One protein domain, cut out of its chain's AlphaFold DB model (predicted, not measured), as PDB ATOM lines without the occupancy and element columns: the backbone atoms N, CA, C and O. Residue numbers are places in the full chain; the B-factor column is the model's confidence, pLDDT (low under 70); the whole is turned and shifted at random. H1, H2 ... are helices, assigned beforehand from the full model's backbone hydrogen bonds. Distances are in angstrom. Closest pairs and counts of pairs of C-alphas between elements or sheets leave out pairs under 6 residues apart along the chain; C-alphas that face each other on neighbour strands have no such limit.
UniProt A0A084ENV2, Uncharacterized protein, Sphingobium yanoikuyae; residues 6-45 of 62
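This is residues 6 to 45 of the 62 residues of an uncharacterized protein of Sphingobium yanoikuyae (UniProt A0A084ENV2). H4 and H1 run side by side in opposite ways, and the short helices H2 and H3 make the turn that joins them at one end. The printed part has 40 residues with four named helices, H1 to H4 in chain order, and no named strand; the class is all helix. It is compact, radius of gyration of the C-alphas 9.7 A, with an elongated outline of 30 by 18 by 13 A.

H4, residues 34 to 43, touches H1, residues 6 to 14, at a shallow tilt of 19 degrees, opposite ways; their closest C-alphas, Ile 11 and Ile 36, are 7.2 A apart. H3, residues 27 to 32, only just touches H4, with 3 pairs of C-alphas within 8 A, and only at the corner by their link; the closest C-alphas, Arg 31 and Ala 37, are 5.5 A apart, and the lines are about perpendicular at 78 degrees. H2, residues 17 to 23, is close to H3 but not clearly touching; the closest C-alphas, Ala 23 and Ala 29, are 7.5 A apart. H1 and H2 meet only through their link; H1 and H3 are apart, as are H2 and H4. In H1, H2, H3 and H4 every O i to N i+4 pair is within hydrogen-bond range.

H4 measures 14.3 A and ends at C-alpha 43 (116.317, 183.151, 311.955). H1 measures 12.2 A from C-alpha 6 (114.167, 176.235, 317.598), H2 10.1 A and H3 8.7 A.

The farthest C-alphas, Arg 22 and Asp 45, are 30.2 A apart. The printed part has no cut, its three links are tight, and no printed residue is under 70 in pLDDT.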
ATOM      1  N   ILE A   6     113.146 176.393 318.638       89.69
ATOM      2  CA  ILE A   6     114.167 176.235 317.598       89.69
ATOM      3  C   ILE A   6     115.525 176.799 318.036       89.69
ATOM      4  O   ILE A   6     116.543 176.140 317.850       89.69
ATOM      5  N   CYS A   7     115.548 177.963 318.694       88.75
ATOM      6  CA  CYS A   7     116.777 178.577 319.191       88.75
ATOM      7  C   CYS A   7     117.434 177.700 320.259       88.75
ATOM      8  O   CYS A   7     118.625 177.406 320.169       88.75
ATOM      9  N   HIS A   8     116.647 177.219 321.226       90.25
ATOM     10  CA  HIS A   8     117.133 176.309 322.262       90.25
ATOM     11  C   HIS A   8     117.706 175.020 321.655       90.25
ATOM     12  O   HIS A   8     118.805 174.588 322.008       90.25
ATOM     13  N   ARG A   9     116.995 174.423 320.691       90.19
ATOM     14  CA  ARG A   9     117.447 173.194 320.036       90.19
ATOM     15  C   ARG A   9     118.731 173.403 319.230       90.19
ATOM     16  O   ARG A   9     119.612 172.553 319.303       90.19
ATOM     17  N   THR A  10     118.875 174.522 318.518       91.12
ATOM     18  CA  THR A  10     120.110 174.841 317.783       91.12
ATOM     19  C   THR A  10     121.301 175.027 318.718       91.12
ATOM     20  O   THR A  10     122.383 174.521 318.419       91.12
ATOM     21  N   ILE A  11     121.113 175.696 319.860       91.19
ATOM     22  CA  ILE A  11     122.178 175.889 320.854       91.19
ATOM     23  C   ILE A  11     122.712 174.531 321.323       91.19
ATOM     24  O   ILE A  11     123.905 174.276 321.194       91.19
ATOM     25  N   HIS A  12     121.833 173.620 321.749       90.81
ATOM     26  CA  HIS A  12     122.234 172.278 322.194       90.81
ATOM     27  C   HIS A  12     122.683 171.337 321.067       90.81
ATOM     28  O   HIS A  12     123.362 170.346 321.322       90.81
ATOM     29  N   ALA A  13     122.302 171.613 319.818       91.12
ATOM     30  CA  ALA A  13     122.816 170.894 318.657       91.12
ATOM     31  C   ALA A  13     124.245 171.323 318.286       91.12
ATOM     32  O   ALA A  13     124.963 170.539 317.669       91.12
ATOM     33  N   THR A  14     124.625 172.557 318.631       91.00
ATOM     34  CA  THR A  14     125.917 173.166 318.284       91.00
ATOM     35  C   THR A  14     126.938 173.020 319.408       91.00
ATOM     36  O   THR A  14     128.111 172.801 319.132       91.00
ATOM     37  N   LEU A  15     126.496 173.158 320.659       91.88
ATOM     38  CA  LEU A  15     127.345 173.195 321.845       91.88
ATOM     39  C   LEU A  15     126.861 172.177 322.876       91.88
ATOM     40  O   LEU A  15     125.663 172.028 323.128       91.88
ATOM     41  N   SER A  16     127.808 171.510 323.526       91.50
ATOM     42  CA  SER A  16     127.535 170.696 324.706       91.50
ATOM     43  C   SER A  16     127.245 171.565 325.934       91.50
ATOM     44  O   SER A  16     127.644 172.729 326.022       91.50
ATOM     45  N   ASN A  17     126.610 170.973 326.949       92.25
ATOM     46  CA  ASN A  17     126.377 171.654 328.229       92.25
ATOM     47  C   ASN A  17     127.683 172.102 328.906       92.25
ATOM     48  O   ASN A  17     127.704 173.125 329.583       92.25
ATOM     49  N   VAL A  18     128.775 171.352 328.717       93.44
ATOM     50  CA  VAL A  18     130.081 171.690 329.298       93.44
ATOM     51  C   VAL A  18     130.675 172.922 328.619       93.44
ATOM     52  O   VAL A  18     131.176 173.809 329.306       93.44
ATOM     53  N   GLU A  19     130.593 173.010 327.291       91.62
ATOM     54  CA  GLU A  19     131.055 174.184 326.540       91.62
ATOM     55  C   GLU A  19     130.225 175.421 326.880       91.62
ATOM     56  O   GLU A  19     130.794 176.487 327.115       91.62
ATOM     57  N   LEU A  20     128.901 175.272 326.991       92.62
ATOM     58  CA  LEU A  20     128.013 176.348 327.434       92.62
ATOM     59  C   LEU A  20     128.403 176.868 328.819       92.62
ATOM     60  O   LEU A  20     128.574 178.070 328.993       92.62
ATOM     61  N   ALA A  21     128.612 175.971 329.784       92.31
ATOM     62  CA  ALA A  21     128.956 176.356 331.149       92.31
ATOM     63  C   ALA A  21     130.345 177.008 331.272       92.31
ATOM     64  O   ALA A  21     130.546 177.845 332.148       92.31
ATOM     65  N   ARG A  22     131.312 176.618 330.432       92.25
ATOM     66  CA  ARG A  22     132.710 177.064 330.555       92.25
ATOM     67  C   ARG A  22     133.062 178.267 329.686       92.25
ATOM     68  O   ARG A  22     133.795 179.134 330.146       92.25
ATOM     69  N   ALA A  23     132.598 178.292 328.439       89.25
ATOM     70  CA  ALA A  23     133.046 179.251 327.425       89.25
ATOM     71  C   ALA A  23     131.935 180.191 326.931       89.25
ATOM     72  O   ALA A  23     132.237 181.254 326.394       89.25
ATOM     73  N   TYR A  24     130.661 179.833 327.129       90.25
ATOM     74  CA  TYR A  24     129.512 180.577 326.593       90.25
ATOM     75  C   TYR A  24     128.444 180.874 327.656       90.25
ATOM     76  O   TYR A  24     127.250 180.872 327.361       90.25
ATOM     77  N   ALA A  25     128.872 181.147 328.893       86.94
ATOM     78  CA  ALA A  25     127.974 181.532 329.987       86.94
ATOM     79  C   ALA A  25     127.340 182.925 329.778       86.94
ATOM     80  O   ALA A  25     126.327 183.250 330.393       86.94
ATOM     81  N   ASP A  26     127.926 183.734 328.891       89.06
ATOM     82  CA  ASP A  26     127.447 185.055 328.496       89.06
ATOM     83  C   ASP A  26     126.748 185.003 327.122       89.06
ATOM     84  O   ASP A  26     127.225 184.373 326.173       89.06
ATOM     85  N   ALA A  27     125.616 185.702 326.987       87.19
ATOM     86  CA  ALA A  27     124.840 185.746 325.748       87.19
ATOM     87  C   ALA A  27     125.579 186.422 324.575       87.19
ATOM     88  O   ALA A  27     125.360 186.069 323.417       87.19
ATOM     89  N   MET A  28     126.430 187.416 324.821       90.62
ATOM     90  CA  MET A  28     127.345 187.990 323.831       90.62
ATOM     91  C   MET A  28     128.375 186.955 323.377       90.62
ATOM     92  O   MET A  28     128.530 186.771 322.174       90.62
ATOM     93  N   ALA A  29     129.004 186.226 324.306       91.75
ATOM     94  CA  ALA A  29     129.955 185.168 323.958       91.75
ATOM     95  C   ALA A  29     129.294 184.080 323.096       91.75
ATOM     96  O   ALA A  29     129.838 183.681 322.067       91.75
ATOM     97  N   LEU A  30     128.081 183.652 323.466       91.44
ATOM     98  CA  LEU A  30     127.301 182.679 322.700       91.44
ATOM     99  C   LEU A  30     126.973 183.180 321.283       91.44
ATOM    100  O   LEU A  30     127.087 182.427 320.317       91.44
ATOM    101  N   ARG A  31     126.594 184.459 321.147       92.00
ATOM    102  CA  ARG A  31     126.310 185.094 319.847       92.00
ATOM    103  C   ARG A  31     127.548 185.215 318.959       92.00
ATOM    104  O   ARG A  31     127.397 185.182 317.742       92.00
ATOM    105  N   SER A  32     128.742 185.301 319.544       92.75
ATOM    106  CA  SER A  32     130.013 185.334 318.811       92.75
ATOM    107  C   SER A  32     130.431 183.976 318.237       92.75
ATOM    108  O   SER A  32     131.318 183.928 317.386       92.75
ATOM    109  N   HIS A  33     129.812 182.864 318.655       94.06
ATOM    110  CA  HIS A  33     130.119 181.555 318.081       94.06
ATOM    111  C   HIS A  33     129.711 181.518 316.596       94.06
ATOM    112  O   HIS A  33     128.538 181.741 316.287       94.06
ATOM    113  N   PRO A  34     130.609 181.178 315.651       93.25
ATOM    114  CA  PRO A  34     130.366 181.368 314.217       93.25
ATOM    115  C   PRO A  34     129.141 180.604 313.695       93.25
ATOM    116  O   PRO A  34     128.387 181.127 312.874       93.25
ATOM    117  N   ALA A  35     128.887 179.389 314.191       91.25
ATOM    118  CA  ALA A  35     127.691 178.633 313.810       91.25
ATOM    119  C   ALA A  35     126.397 179.245 314.379       91.25
ATOM    120  O   ALA A  35     125.367 179.245 313.705       91.25
ATOM    121  N   ILE A  36     126.460 179.820 315.587       92.56
ATOM    122  CA  ILE A  36     125.313 180.483 316.219       92.56
ATOM    123  C   ILE A  36     125.040 181.815 315.522       92.56
ATOM    124  O   ILE A  36     123.898 182.076 315.169       92.56
ATOM    125  N   ALA A  37     126.068 182.617 315.233       94.00
ATOM    126  CA  ALA A  37     125.943 183.870 314.491       94.00
ATOM    127  C   ALA A  37     125.265 183.665 313.126       94.00
ATOM    128  O   ALA A  37     124.330 184.385 312.774       94.00
ATOM    129  N   ARG A  38     125.677 182.629 312.381       92.50
ATOM    130  CA  ARG A  38     125.050 182.258 311.101       92.50
ATOM    131  C   ARG A  38     123.587 181.855 311.262       92.50
ATOM    132  O   ARG A  38     122.756 182.255 310.451       92.50
ATOM    133  N   PHE A  39     123.268 181.080 312.298       92.06
ATOM    134  CA  PHE A  39     121.887 180.719 312.601       92.06
ATOM    135  C   PHE A  39     121.045 181.950 312.961       92.06
ATOM    136  O   PHE A  39     119.932 182.089 312.462       92.06
ATOM    137  N   LEU A  40     121.589 182.856 313.776       92.06
ATOM    138  CA  LEU A  40     120.920 184.085 314.197       92.06
ATOM    139  C   LEU A  40     120.604 184.996 313.012       92.06
ATOM    140  O   LEU A  40     119.482 185.480 312.913       92.06
ATOM    141  N   ALA A  41     121.545 185.163 312.082       93.31
ATOM    142  CA  ALA A  41     121.309 185.914 310.851       93.31
ATOM    143  C   ALA A  41     120.179 185.306 310.000       93.31
ATOM    144  O   ALA A  41     119.395 186.028 309.400       93.31
ATOM    145  N   TRP A  42     120.062 183.977 309.964       92.56
ATOM    146  CA  TRP A  42     119.021 183.294 309.193       92.56
ATOM    147  C   TRP A  42     117.631 183.326 309.858       92.56
ATOM    148  O   TRP A  42     116.614 183.458 309.163       92.56
ATOM    149  N   ILE A  43     117.573 183.187 311.188       91.12
ATOM    150  CA  ILE A  43     116.317 183.151 311.955       91.12
ATOM    151  C   ILE A  43     115.747 184.553 312.228       91.12
ATOM    152  O   ILE A  43     114.555 184.655 312.491       91.12
ATOM    153  N   ALA A  44     116.558 185.616 312.147       91.50
ATOM    154  CA  ALA A  44     116.159 186.986 312.493       91.50
ATOM    155  C   ALA A  44     114.894 187.474 311.764       91.50
ATOM    156  O   ALA A  44     114.058 188.129 312.378       91.50
ATOM    157  N   ASP A  45     114.721 187.095 310.495       91.69
ATOM    158  CA  ASP A  45     113.570 187.506 309.676       91.69
ATOM    159  C   ASP A  45     112.399 186.507 309.712       91.69
ATOM    160  O   ASP A  45     111.526 186.532 308.842       91.69
TER     161      ASP A  45